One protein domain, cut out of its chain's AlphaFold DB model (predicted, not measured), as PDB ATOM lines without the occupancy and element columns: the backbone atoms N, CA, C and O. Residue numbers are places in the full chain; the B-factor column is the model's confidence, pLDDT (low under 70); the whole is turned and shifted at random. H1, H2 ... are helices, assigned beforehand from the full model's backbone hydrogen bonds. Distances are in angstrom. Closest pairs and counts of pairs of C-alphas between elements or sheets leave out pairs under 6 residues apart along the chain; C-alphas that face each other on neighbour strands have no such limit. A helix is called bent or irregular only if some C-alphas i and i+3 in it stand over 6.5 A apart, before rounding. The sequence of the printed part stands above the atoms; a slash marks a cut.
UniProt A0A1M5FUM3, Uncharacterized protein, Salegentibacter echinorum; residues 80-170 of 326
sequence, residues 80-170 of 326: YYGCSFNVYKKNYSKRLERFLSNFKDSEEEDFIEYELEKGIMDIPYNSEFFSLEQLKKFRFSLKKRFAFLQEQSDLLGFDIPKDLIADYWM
ATOM      1  N   TYR A  80     -32.751  43.123 -12.329       84.50
ATOM      2  CA  TYR A  80     -31.375  43.452 -12.663       84.50
ATOM      3  C   TYR A  80     -30.669  43.975 -11.414       84.50
ATOM      4  O   TYR A  80     -31.302  44.420 -10.451       84.50
ATOM      5  N   TYR A  81     -29.340  43.925 -11.410       78.62
ATOM      6  CA  TYR A  81     -28.577  44.402 -10.266       78.62
ATOM      7  C   TYR A  81     -28.789  45.909 -10.060       78.62
ATOM      8  O   TYR A  81     -28.433  46.728 -10.908       78.62
ATOM      9  N   GLY A  82     -29.381  46.262  -8.917       78.38
ATOM     10  CA  GLY A  82     -29.744  47.634  -8.578       78.38
ATOM     11  C   GLY A  82     -31.173  48.050  -8.963       78.38
ATOM     12  O   GLY A  82     -31.529  49.214  -8.773       78.38
ATOM     13  N   CYS A  83     -32.007  47.122  -9.442       85.81
ATOM     14  CA  CYS A  83     -33.425  47.385  -9.673       85.81
ATOM     15  C   CYS A  83     -34.137  47.947  -8.437       85.81
ATOM     16  O   CYS A  83     -33.655  47.862  -7.299       85.81
ATOM     17  N   SER A  84     -35.325  48.506  -8.645       90.88
ATOM     18  CA  SER A  84     -36.178  48.916  -7.539       90.88
ATOM     19  C   SER A  84     -36.421  47.757  -6.560       90.88
ATOM     20  O   SER A  84     -36.509  46.583  -6.931       90.88
ATOM     21  N   PHE A  85     -36.531  48.084  -5.271       92.44
ATOM     22  CA  PHE A  85     -36.753  47.073  -4.232       92.44
ATOM     23  C   PHE A  85     -38.022  46.238  -4.474       92.44
ATOM     24  O   PHE A  85     -38.051  45.052  -4.159       92.44
ATOM     25  N   ASN A  86     -39.059  46.833  -5.064       93.56
ATOM     26  CA  ASN A  86     -40.291  46.114  -5.387       93.56
ATOM     27  C   ASN A  86     -40.036  45.016  -6.427       93.56
ATOM     28  O   ASN A  86     -40.474  43.883  -6.233       93.56
ATOM     29  N   VAL A  87     -39.274  45.332  -7.479       92.12
ATOM     30  CA  VAL A  87     -38.859  44.364  -8.501       92.12
ATOM     31  C   VAL A  87     -37.998  43.264  -7.884       92.12
ATOM     32  O   VAL A  87     -38.234  42.084  -8.151       92.12
ATOM     33  N   TYR A  88     -37.064  43.623  -6.999       92.50
ATOM     34  CA  TYR A  88     -36.257  42.650  -6.259       92.50
ATOM     35  C   TYR A  88     -37.132  41.677  -5.465       92.50
ATOM     36  O   TYR A  88     -37.057  40.467  -5.663       92.50
ATOM     37  N   LYS A  89     -38.001  42.213  -4.599       94.19
ATOM     38  CA  LYS A  89     -38.856  41.426  -3.707       94.19
ATOM     39  C   LYS A  89     -39.778  40.492  -4.491       94.19
ATOM     40  O   LYS A  89     -39.936  39.338  -4.113       94.19
ATOM     41  N   LYS A  90     -40.337  40.963  -5.611       94.88
ATOM     42  CA  LYS A  90     -41.184  40.152  -6.501       94.88
ATOM     43  C   LYS A  90     -40.426  38.972  -7.118       94.88
ATOM     44  O   LYS A  90     -41.007  37.911  -7.319       94.88
ATOM     45  N   ASN A  91     -39.146  39.157  -7.426       93.00
ATOM     46  CA  ASN A  91     -38.317  38.144  -8.076       93.00
ATOM     47  C   ASN A  91     -37.524  37.271  -7.089       93.00
ATOM     48  O   ASN A  91     -36.864  36.336  -7.534       93.00
ATOM     49  N   TYR A  92     -37.587  37.533  -5.779       93.88
ATOM     50  CA  TYR A  92     -36.784  36.836  -4.769       93.88
ATOM     51  C   TYR A  92     -36.954  35.313  -4.824       93.88
ATOM     52  O   TYR A  92     -35.981  34.608  -5.069       93.88
ATOM     53  N   SER A  93     -38.190  34.808  -4.721       94.12
ATOM     54  CA  SER A  93     -38.463  33.360  -4.720       94.12
ATOM     55  C   SER A  93     -37.969  32.670  -5.991       94.12
ATOM     56  O   SER A  93     -37.323  31.634  -5.920       94.12
ATOM     57  N   LYS A  94     -38.176  33.286  -7.162       93.81
ATOM     58  CA  LYS A  94     -37.693  32.749  -8.445       93.81
ATOM     59  C   LYS A  94     -36.164  32.670  -8.498       93.81
ATOM     60  O   LYS A  94     -35.602  31.770  -9.120       93.81
ATOM     61  N   ARG A  95     -35.476  33.639  -7.889       92.12
ATOM     62  CA  ARG A  95     -34.010  33.672  -7.831       92.12
ATOM     63  C   ARG A  95     -33.468  32.652  -6.836       92.12
ATOM     64  O   ARG A  95     -32.509  31.970  -7.183       92.12
ATOM     65  N   LEU A  96     -34.116  32.504  -5.684       93.44
ATOM     66  CA  LEU A  96     -33.824  31.452  -4.717       93.44
ATOM     67  C   LEU A  96     -33.989  30.065  -5.354       93.44
ATOM     68  O   LEU A  96     -33.049  29.283  -5.357       93.44
ATOM     69  N   GLU A  97     -35.126  29.786  -5.996       93.19
ATOM     70  CA  GLU A  97     -35.360  28.520  -6.708       93.19
ATOM     71  C   GLU A  97     -34.264  28.228  -7.741       93.19
ATOM     72  O   GLU A  97     -33.745  27.113  -7.816       93.19
ATOM     73  N   ARG A  98     -33.868  29.243  -8.523       90.75
ATOM     74  CA  ARG A  98     -32.765  29.122  -9.483       90.75
ATOM     75  C   ARG A  98     -31.442  28.804  -8.784       90.75
ATOM     76  O   ARG A  98     -30.713  27.939  -9.262       90.75
ATOM     77  N   PHE A  99     -31.130  29.483  -7.684       91.69
ATOM     78  CA  PHE A  99     -29.916  29.241  -6.911       91.69
ATOM     79  C   PHE A  99     -29.876  27.801  -6.384       91.69
ATOM     80  O   PHE A  99     -28.964  27.056  -6.735       91.69
ATOM     81  N   LEU A 100     -30.924  27.365  -5.683       91.88
ATOM     82  CA  LEU A 100     -31.034  26.007  -5.136       91.88
ATOM     83  C   LEU A 100     -31.002  24.927  -6.232       91.88
ATOM     84  O   LEU A 100     -30.474  23.834  -6.034       91.88
ATOM     85  N   SER A 101     -31.519  25.221  -7.433       92.69
ATOM     86  CA  SER A 101     -31.441  24.287  -8.567       92.69
ATOM     87  C   SER A 101     -30.008  24.060  -9.069       92.69
ATOM     88  O   SER A 101     -29.694  22.976  -9.566       92.69
ATOM     89  N   ASN A 102     -29.142  25.066  -8.911       91.31
ATOM     90  CA  ASN A 102     -27.731  25.001  -9.281       91.31
ATOM     91  C   ASN A 102     -26.863  24.437  -8.143       91.31
ATOM     92  O   ASN A 102     -25.846  23.801  -8.417       91.31
ATOM     93  N   PHE A 103     -27.290  24.615  -6.889       91.31
ATOM     94  CA  PHE A 103     -26.586  24.193  -5.679       91.31
ATOM     95  C   PHE A 103     -27.460  23.249  -4.855       91.31
ATOM     96  O   PHE A 103     -28.196  23.652  -3.965       91.31
ATOM     97  N   LYS A 104     -27.387  21.950  -5.158       89.38
ATOM     98  CA  LYS A 104     -28.295  20.953  -4.559       89.38
ATOM     99  C   LYS A 104     -28.142  20.774  -3.050       89.38
ATOM    100  O   LYS A 104     -29.101  20.358  -2.413       89.38
ATOM    101  N   ASP A 105     -26.950  21.048  -2.531       92.88
ATOM    102  CA  ASP A 105     -26.632  20.936  -1.106       92.88
ATOM    103  C   ASP A 105     -26.742  22.288  -0.384       92.88
ATOM    104  O   ASP A 105     -26.399  22.367   0.789       92.88
ATOM    105  N   SER A 106     -27.171  23.345  -1.086       93.69
ATOM    106  CA  SER A 106     -27.386  24.655  -0.475       93.69
ATOM    107  C   SER A 106     -28.809  24.818   0.033       93.69
ATOM    108  O   SER A 106     -29.745  24.215  -0.498       93.69
ATOM    109  N   GLU A 107     -28.960  25.718   0.988       94.00
ATOM    110  CA  GLU A 107     -30.225  26.171   1.535       94.00
ATOM    111  C   GLU A 107     -30.430  27.670   1.260       94.00
ATOM    112  O   GLU A 107     -29.649  28.335   0.573       94.00
ATOM    113  N   GLU A 108     -31.541  28.221   1.747       94.75
ATOM    114  CA  GLU A 108     -31.832  29.647   1.577       94.75
ATOM    115  C   GLU A 108     -30.808  30.542   2.289       94.75
ATOM    116  O   GLU A 108     -30.516  31.636   1.806       94.75
ATOM    117  N   GLU A 109     -30.208  30.063   3.379       93.31
ATOM    118  CA  GLU A 109     -29.133  30.758   4.096       93.31
ATOM    119  C   GLU A 109     -27.935  31.031   3.174       93.31
ATOM    120  O   GLU A 109     -27.510  32.180   3.041       93.31
ATOM    121  N   ASP A 110     -27.481  30.017   2.431       91.62
ATOM    122  CA  ASP A 110     -26.390  30.152   1.459       91.62
ATOM    123  C   ASP A 110     -26.743  31.138   0.335       91.62
ATOM    124  O   ASP A 110     -25.888  31.869  -0.171       91.62
ATOM    125  N   PHE A 111     -28.017  31.186  -0.074       92.56
ATOM    126  CA  PHE A 111     -28.477  32.164  -1.058       92.56
ATOM    127  C   PHE A 111     -28.420  33.591  -0.507       92.56
ATOM    128  O   PHE A 111     -28.004  34.508  -1.219       92.56
ATOM    129  N   ILE A 112     -28.833  33.796   0.746       91.31
ATOM    130  CA  ILE A 112     -28.777  35.100   1.411       91.31
ATOM    131  C   ILE A 112     -27.320  35.561   1.535       91.31
ATOM    132  O   ILE A 112     -27.023  36.705   1.178       91.31
ATOM    133  N   GLU A 113     -26.409  34.683   1.964       88.50
ATOM    134  CA  GLU A 113     -24.968  34.966   2.012       88.50
ATOM    135  C   GLU A 113     -24.419  35.324   0.628       88.50
ATOM    136  O   GLU A 113     -23.801  36.377   0.457       88.50
ATOM    137  N   TYR A 114     -24.741  34.532  -0.398       87.12
ATOM    138  CA  TYR A 114     -24.355  34.819  -1.780       87.12
ATOM    139  C   TYR A 114     -24.851  36.197  -2.255       87.12
ATOM    140  O   TYR A 114     -24.128  36.953  -2.909       87.12
ATOM    141  N   GLU A 115     -26.092  36.557  -1.927       86.88
ATOM    142  CA  GLU A 115     -26.679  37.850  -2.282       86.88
ATOM    143  C   GLU A 115     -26.004  39.024  -1.558       86.88
ATOM    144  O   GLU A 115     -25.882  40.104  -2.149       86.88
ATOM    145  N   LEU A 116     -25.571  38.813  -0.309       84.06
ATOM    146  CA  LEU A 116     -24.804  39.760   0.507       84.06
ATOM    147  C   LEU A 116     -23.401  39.983  -0.067       84.06
ATOM    148  O   LEU A 116     -23.008  41.132  -0.295       84.06
ATOM    149  N   GLU A 117     -22.686  38.899  -0.370       78.81
ATOM    150  CA  GLU A 117     -21.326  38.915  -0.917       78.81
ATOM    151  C   GLU A 117     -21.243  39.540  -2.310       78.81
ATOM    152  O   GLU A 117     -20.290  40.253  -2.623       78.81
ATOM    153  N   LYS A 118     -22.258  39.333  -3.160       69.50
ATOM    154  CA  LYS A 118     -22.324  39.929  -4.508       69.50
ATOM    155  C   LYS A 118     -22.543  41.444  -4.511       69.50
ATOM    156  O   LYS A 118     -22.714  42.041  -5.576       69.50
ATOM    157  N   GLY A 119     -22.519  42.069  -3.340       61.44
ATOM    158  CA  GLY A 119     -22.561  43.503  -3.167       61.44
ATOM    159  C   GLY A 119     -23.991  43.951  -2.951       61.44
ATOM    160  O   GLY A 119     -24.742  44.205  -3.888       61.44
ATOM    161  N   ILE A 120     -24.380  44.129  -1.697       60.62
ATOM    162  CA  ILE A 120     -25.605  44.862  -1.378       60.62
ATOM    163  C   ILE A 120     -25.369  46.371  -1.400       60.62
ATOM    164  O   ILE A 120     -26.328  47.123  -1.407       60.62
ATOM    165  N   MET A 121     -24.127  46.851  -1.471       58.34
ATOM    166  CA  MET A 121     -23.820  48.288  -1.464       58.34
ATOM    167  C   MET A 121     -22.749  48.695  -2.481       58.34
ATOM    168  O   MET A 121     -22.336  49.860  -2.500       58.34
ATOM    169  N   ASP A 122     -22.349  47.776  -3.361       61.62
ATOM    170  CA  ASP A 122     -21.484  48.105  -4.483       61.62
ATOM    171  C   ASP A 122     -22.298  48.850  -5.538       61.62
ATOM    172  O   ASP A 122     -23.322  48.403  -6.056       61.62
ATOM    173  N   ILE A 123     -21.867  50.071  -5.829       62.19
ATOM    174  CA  ILE A 123     -22.447  50.823  -6.934       62.19
ATOM    175  C   ILE A 123     -22.036  50.081  -8.210       62.19
ATOM    176  O   ILE A 123     -20.858  49.726  -8.315       62.19
ATOM    177  N   PRO A 124     -22.949  49.857  -9.176       63.81
ATOM    178  CA  PRO A 124     -22.606  49.103 -10.371       63.81
ATOM    179  C   PRO A 124     -21.346  49.678 -11.025       63.81
ATOM    180  O   PRO A 124     -21.170  50.899 -11.068       63.81
ATOM    181  N   TYR A 125     -20.495  48.798 -11.557       55.19
ATOM    182  CA  TYR A 125     -19.209  49.125 -12.196       55.19
ATOM    183  C   TYR A 125     -19.310  50.291 -13.205       55.19
ATOM    184  O   TYR A 125     -18.406  51.109 -13.338       55.19
ATOM    185  N   ASN A 126     -20.490  50.457 -13.802       65.88
ATOM    186  CA  ASN A 126     -20.853  51.472 -14.788       65.88
ATOM    187  C   ASN A 126     -21.378  52.787 -14.177       65.88
ATOM    188  O   ASN A 126     -22.136  53.518 -14.808       65.88
ATOM    189  N   SER A 127     -20.990  53.096 -12.935       68.19
ATOM    190  CA  SER A 127     -21.487  54.255 -12.178       68.19
ATOM    191  C   SER A 127     -21.297  55.607 -12.868       68.19
ATOM    192  O   SER A 127     -22.069  56.531 -12.621       68.19
ATOM    193  N   GLU A 128     -20.305  55.709 -13.755       71.44
ATOM    194  CA  GLU A 128     -20.025  56.910 -14.543       71.44
ATOM    195  C   GLU A 128     -21.096  57.226 -15.596       71.44
ATOM    196  O   GLU A 128     -21.205  58.374 -16.026       71.44
ATOM    197  N   PHE A 129     -21.912  56.238 -15.974       74.25
ATOM    198  CA  PHE A 129     -23.011  56.413 -16.924       74.25
ATOM    199  C   PHE A 129     -24.331  56.785 -16.239       74.25
ATOM    200  O   PHE A 129     -25.285  57.159 -16.914       74.25
ATOM    201  N   PHE A 130     -24.400  56.742 -14.908       74.38
ATOM    202  CA  PHE A 130     -25.617  57.086 -14.178       74.38
ATOM    203  C   PHE A 130     -25.650  58.552 -13.759       74.38
ATOM    204  O   PHE A 130     -24.672  59.134 -13.287       74.38
ATOM    205  N   SER A 131     -26.836  59.148 -13.853       80.31
ATOM    206  CA  SER A 131     -27.127  60.414 -13.190       80.31
ATOM    207  C   SER A 131     -27.019  60.276 -11.666       80.31
ATOM    208  O   SER A 131     -27.250  59.210 -11.084       80.31
ATOM    209  N   LEU A 132     -26.744  61.389 -10.979       77.69
ATOM    210  CA  LEU A 132     -26.737  61.430  -9.512       77.69
ATOM    211  C   LEU A 132     -28.067  60.960  -8.905       77.69
ATOM    212  O   LEU A 132     -28.079  60.382  -7.820       77.69
ATOM    213  N   GLU A 133     -29.186  61.203  -9.588       81.88
ATOM    214  CA  GLU A 133     -30.503  60.750  -9.144       81.88
ATOM    215  C   GLU A 133     -30.638  59.225  -9.235       81.88
ATOM    216  O   GLU A 133     -31.078  58.597  -8.272       81.88
ATOM    217  N   GLN A 134     -30.201  58.614 -10.339       80.25
ATOM    218  CA  GLN A 134     -30.176  57.155 -10.483       80.25
ATOM    219  C   GLN A 134     -29.271  56.515  -9.433       80.25
ATOM    220  O   GLN A 134     -29.695  55.590  -8.751       80.25
ATOM    221  N   LEU A 135     -28.069  57.056  -9.214       81.44
ATOM    222  CA  LEU A 135     -27.161  56.572  -8.169       81.44
ATOM    223  C   LEU A 135     -27.791  56.638  -6.772       81.44
ATOM    224  O   LEU A 135     -27.603  55.731  -5.958       81.44
ATOM    225  N   LYS A 136     -28.566  57.689  -6.479       83.81
ATOM    226  CA  LYS A 136     -29.337  57.775  -5.232       83.81
ATOM    227  C   LYS A 136     -30.414  56.691  -5.171       83.81
ATOM    228  O   LYS A 136     -30.501  56.011  -4.151       83.81
ATOM    229  N   LYS A 137     -31.197  56.501  -6.241       84.06
ATOM    230  CA  LYS A 137     -32.229  55.449  -6.324       84.06
ATOM    231  C   LYS A 137     -31.625  54.063  -6.099       84.06
ATOM    232  O   LYS A 137     -32.113  53.345  -5.231       84.06
ATOM    233  N   PHE A 138     -30.513  53.753  -6.768       82.88
ATOM    234  CA  PHE A 138     -29.743  52.524  -6.571       82.88
ATOM    235  C   PHE A 138     -29.406  52.306  -5.098       82.88
ATOM    236  O   PHE A 138     -29.785  51.289  -4.525       82.88
ATOM    237  N   ARG A 139     -28.781  53.293  -4.445       82.06
ATOM    238  CA  ARG A 139     -28.416  53.198  -3.022       82.06
ATOM    239  C   ARG A 139     -29.619  52.962  -2.108       82.06
ATOM    240  O   ARG A 139     -29.509  52.210  -1.146       82.06
ATOM    241  N   PHE A 140     -30.760  53.600  -2.373       85.88
ATOM    242  CA  PHE A 140     -31.966  53.379  -1.573       85.88
ATOM    243  C   PHE A 140     -32.550  51.978  -1.772       85.88
ATOM    244  O   PHE A 140     -32.927  51.343  -0.789       85.88
ATOM    245  N   SER A 141     -32.610  51.487  -3.012       87.06
ATOM    246  CA  SER A 141     -33.078  50.128  -3.311       87.06
ATOM    247  C   SER A 141     -32.189  49.073  -2.659       87.06
ATOM    248  O   SER A 141     -32.687  48.153  -2.019       87.06
ATOM    249  N   LEU A 142     -30.877  49.268  -2.748       84.56
ATOM    250  CA  LEU A 142     -29.855  48.433  -2.134       84.56
ATOM    251  C   LEU A 142     -29.973  48.376  -0.601       84.56
ATOM    252  O   LEU A 142     -30.029  47.291  -0.027       84.56
ATOM    253  N   LYS A 143     -30.164  49.522   0.070       86.56
ATOM    254  CA  LYS A 143     -30.456  49.561   1.517       86.56
ATOM    255  C   LYS A 143     -31.721  48.782   1.892       86.56
ATOM    256  O   LYS A 143     -31.742  48.101   2.910       86.56
ATOM    257  N   LYS A 144     -32.787  48.895   1.094       90.44
ATOM    258  CA  LYS A 144     -34.034  48.152   1.347       90.44
ATOM    259  C   LYS A 144     -33.859  46.652   1.128       90.44
ATOM    260  O   LYS A 144     -34.397  45.870   1.899       90.44
ATOM    261  N   ARG A 145     -33.088  46.265   0.111       89.81
ATOM    262  CA  ARG A 145     -32.702  44.873  -0.135       89.81
ATOM    263  C   ARG A 145     -31.923  44.294   1.045       89.81
ATOM    264  O   ARG A 145     -32.266  43.201   1.470       89.81
ATOM    265  N   PHE A 146     -30.960  45.035   1.602       89.06
ATOM    266  CA  PHE A 146     -30.257  44.632   2.827       89.06
ATOM    267  C   PHE A 146     -31.238  44.319   3.958       89.06
ATOM    268  O   PHE A 146     -31.231  43.224   4.501       89.06
ATOM    269  N   ALA A 147     -32.116  45.278   4.270       89.88
ATOM    270  CA  ALA A 147     -33.076  45.137   5.359       89.88
ATOM    271  C   ALA A 147     -34.022  43.945   5.149       89.88
ATOM    272  O   ALA A 147     -34.358  43.251   6.097       89.88
ATOM    273  N   PHE A 148     -34.427  43.692   3.905       93.19
ATOM    274  CA  PHE A 148     -35.247  42.537   3.565       93.19
ATOM    275  C   PHE A 148     -34.502  41.213   3.744       93.19
ATOM    276  O   PHE A 148     -35.071  40.276   4.286       93.19
ATOM    277  N   LEU A 149     -33.243  41.126   3.313       91.81
ATOM    278  CA  LEU A 149     -32.435  39.918   3.496       91.81
ATOM    279  C   LEU A 149     -32.137  39.653   4.972       91.81
ATOM    280  O   LEU A 149     -32.172  38.505   5.391       91.81
ATOM    281  N   GLN A 150     -31.945  40.709   5.762       90.75
ATOM    282  CA  GLN A 150     -31.850  40.608   7.216       90.75
ATOM    283  C   GLN A 150     -33.157  40.096   7.843       90.75
ATOM    284  O   GLN A 150     -33.139  39.236   8.712       90.75
ATOM    285  N   GLU A 151     -34.312  40.561   7.367       92.88
ATOM    286  CA  GLU A 151     -35.601  40.013   7.801       92.88
ATOM    287  C   GLU A 151     -35.738  38.525   7.428       92.88
ATOM    288  O   GLU A 151     -36.263  37.749   8.219       92.88
ATOM    289  N   GLN A 152     -35.254  38.105   6.251       94.38
ATOM    290  CA  GLN A 152     -35.262  36.686   5.869       94.38
ATOM    291  C   GLN A 152     -34.311  35.848   6.736       94.38
ATOM    292  O   GLN A 152     -34.708  34.776   7.184       94.38
ATOM    293  N   SER A 153     -33.105  36.337   7.037       92.44
ATOM    294  CA  SER A 153     -32.164  35.627   7.913       92.44
ATOM    295  C   SER A 153     -32.722  35.458   9.328       92.44
ATOM    296  O   SER A 153     -32.684  34.360   9.882       92.44
ATOM    297  N   ASP A 154     -33.336  36.513   9.874       91.62
ATOM    298  CA  ASP A 154     -33.956  36.487  11.202       91.62
ATOM    299  C   ASP A 154     -35.087  35.442  11.277       91.62
ATOM    300  O   ASP A 154     -35.257  34.776  12.300       91.62
ATOM    301  N   LEU A 155     -35.852  35.267  10.191       93.75
ATOM    302  CA  LEU A 155     -36.912  34.255  10.096       93.75
ATOM    303  C   LEU A 155     -36.370  32.820  10.041       93.75
ATOM    304  O   LEU A 155     -37.036  31.910  10.538       93.75
ATOM    305  N   LEU A 156     -35.189  32.621   9.455       93.00
ATOM    306  CA  LEU A 156     -34.501  31.327   9.405       93.00
ATOM    307  C   LEU A 156     -33.780  31.002  10.724       93.00
ATOM    308  O   LEU A 156     -33.484  29.843  10.999       93.00
ATOM    309  N   GLY A 157     -33.574  32.001  11.589       92.31
ATOM    310  CA  GLY A 157     -32.826  31.844  12.837       92.31
ATOM    311  C   GLY A 157     -31.310  31.866  12.634       92.31
ATOM    312  O   GLY A 157     -30.578  31.351  13.479       92.31
ATOM    313  N   PHE A 158     -30.857  32.467  11.532       88.69
ATOM    314  CA  PHE A 158     -29.456  32.619  11.159       88.69
ATOM    315  C   PHE A 158     -29.019  34.087  11.293       88.69
ATOM    316  O   PHE A 158     -29.715  35.009  10.864       88.69
ATOM    317  N   ASP A 159     -27.841  34.303  11.878       86.06
ATOM    318  CA  ASP A 159     -27.241  35.628  12.033       86.06
ATOM    319  C   ASP A 159     -26.293  35.927  10.866       86.06
ATOM    320  O   ASP A 159     -25.291  35.237  10.681       86.06
ATOM    321  N   ILE A 160     -26.532  37.029  10.147       82.19
ATOM    322  CA  ILE A 160     -25.628  37.482   9.082       82.19
ATOM    323  C   ILE A 160     -24.227  37.790   9.661       82.19
ATOM    324  O   ILE A 160     -24.114  38.604  10.592       82.19
ATOM    325  N   PRO A 161     -23.143  37.221   9.090       77.69
ATOM    326  CA  PRO A 161     -21.772  37.486   9.510       77.69
ATOM    327  C   PRO A 161     -21.443  38.984   9.580       77.69
ATOM    328  O   PRO A 161     -21.726  39.771   8.673       77.69
ATOM    329  N   LYS A 162     -20.835  39.417  10.693       70.88
ATOM    330  CA  LYS A 162     -20.575  40.845  10.967       70.88
ATOM    331  C   LYS A 162     -19.620  41.491   9.969       70.88
ATOM    332  O   LYS A 162     -19.676  42.702   9.794       70.88
ATOM    333  N   ASP A 163     -18.736  40.722   9.360       71.06
ATOM    334  CA  ASP A 163     -17.820  41.137   8.299       71.06
ATOM    335  C   ASP A 163     -18.555  41.550   7.019       71.06
ATOM    336  O   ASP A 163     -18.181  42.554   6.418       71.06
ATOM    337  N   LEU A 164     -19.683  40.909   6.694       65.94
ATOM    338  CA  LEU A 164     -20.564  41.335   5.597       65.94
ATOM    339  C   LEU A 164     -21.311  42.652   5.909       65.94
ATOM    340  O   LEU A 164     -21.794  43.336   5.007       65.94
ATOM    341  N   ILE A 165     -21.384  43.041   7.190       63.41
ATOM    342  CA  ILE A 165     -22.076  44.248   7.679       63.41
ATOM    343  C   ILE A 165     -21.096  45.418   7.909       63.41
ATOM    344  O   ILE A 165     -21.428  46.586   7.668       63.41
ATOM    345  N   ALA A 166     -19.888  45.123   8.398       48.19
ATOM    346  CA  ALA A 166     -18.936  46.097   8.939       48.19
ATOM    347  C   ALA A 166     -18.372  47.064   7.890       48.19
ATOM    348  O   ALA A 166     -18.106  48.224   8.214       48.19
ATOM    349  N   ASP A 167     -18.252  46.630   6.637       51.03
ATOM    350  CA  ASP A 167     -17.731  47.470   5.556       51.03
ATOM    351  C   ASP A 167     -18.741  48.530   5.068       51.03
ATOM    352  O   ASP A 167     -18.375  49.463   4.345       51.03
ATOM    353  N   TYR A 168     -20.004  48.460   5.512       55.56
ATOM    354  CA  TYR A 168     -21.105  49.163   4.843       55.56
ATOM    355  C   TYR A 168     -22.045  49.965   5.765       55.56
ATOM    356  O   TYR A 168     -22.847  50.769   5.273       55.56
ATOM    357  N   TRP A 169     -21.920  49.849   7.093       46.34
ATOM    358  CA  TRP A 169     -22.744  50.592   8.057       46.34
ATOM    359  C   TRP A 169     -22.081  51.904   8.524       46.34
ATOM    360  O   TRP A 169     -21.359  51.946   9.518       46.34
ATOM    361  N   MET A 170     -22.376  53.026   7.857       35.03
ATOM    362  CA  MET A 170     -22.382  54.332   8.533       35.03
ATOM    363  C   MET A 170     -23.840  54.768   8.692       35.03
ATOM    364  O   MET A 170     -24.453  55.169   7.698       35.03
TER     365      MET A 170
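Overview. This is residues 80 to 170 of the 326 residues of an uncharacterized protein of Salegentibacter echinorum (UniProt A0A1M5FUM3). One long helix, H3, makes most of the length of the domain; the shorter H2 packs on its later part as the other arm of a helical hairpin, and the kinked H1 crosses one side of the pair, from H3 at its start to H2 near its end. The short H4 lies loosely near H2 on the side away from H1, and the long link of residues 118 to 131 leads from H2 to the first residue of H3. The printed part has 91 residues with four named helices, in the order H1, H2, H3, H4, and no named strand; the class is all helix. The whole is compact, with a radius of gyration of the C-alphas of 13.6 A, and its outline is only just elongated, spanning 41 by 27 by 20 A.

Along the chain. After residues 80 to 84, H1 runs from residue 85, C-alpha at (-36.753, 47.073, -4.232), to residue 102, 24.4 A from first to last C-alpha. It is irregular, with C-alphas 90 and 93 at 7.5 A, and has a kink of 48 degrees near residue 92. H2 is residues 108 to 117, 14.2 A. H3, the longest helix, is residues 132 to 156, 36.4 A, and begins at C-alpha 132 at (-26.737, 61.430, -9.512). H4 is residues 162 to 166, 5.9 A, and ends at C-alpha 166 at (-18.936, 46.097, 8.939).

Arrangement. H1 touches H3 with residues 85 to 89 alone, at residues 141 to 145 of H3; the closest C-alphas, those of Phe 85 and Ser 141, are 4.9 A apart. These two run the same way at a steep tilt of 55 degrees. H1 touches H2 with residues 96 to 100 alone; the closest C-alphas, those of Leu 96 and Phe 111, are 6.5 A apart. H1 and H2 run opposite ways at a steep tilt of 64 degrees. H2 and H3 form a helical hairpin, opposite ways at a shallow tilt of 30 degrees; H3 touches H2 with residues 146 to 156 alone, and the closest C-alphas, those of Ile 112 and Leu 149, are 6.4 A apart. H4 is close to H2 but not clearly touching; the closest C-alphas, those of Leu 116 and Leu 164, are 6.8 A apart. H4 is apart from H1 and from H3. In H2, H3 and H4 every O i to N i+4 pair is within hydrogen-bond range; in H1 12 of 14 are.

Size, cuts and confidence. The two C-alphas farthest apart, those of Asp 105 and Leu 132, are 41.4 A apart. The printed part has no cut. The links H1 to H2 and H3 to H4 are tight; the link H2 to H3, 14 residues, is long. The mean pLDDT of the printed part is 82.3, and 17 residues are under 70, namely residues 118 to 127 and 164 to 170.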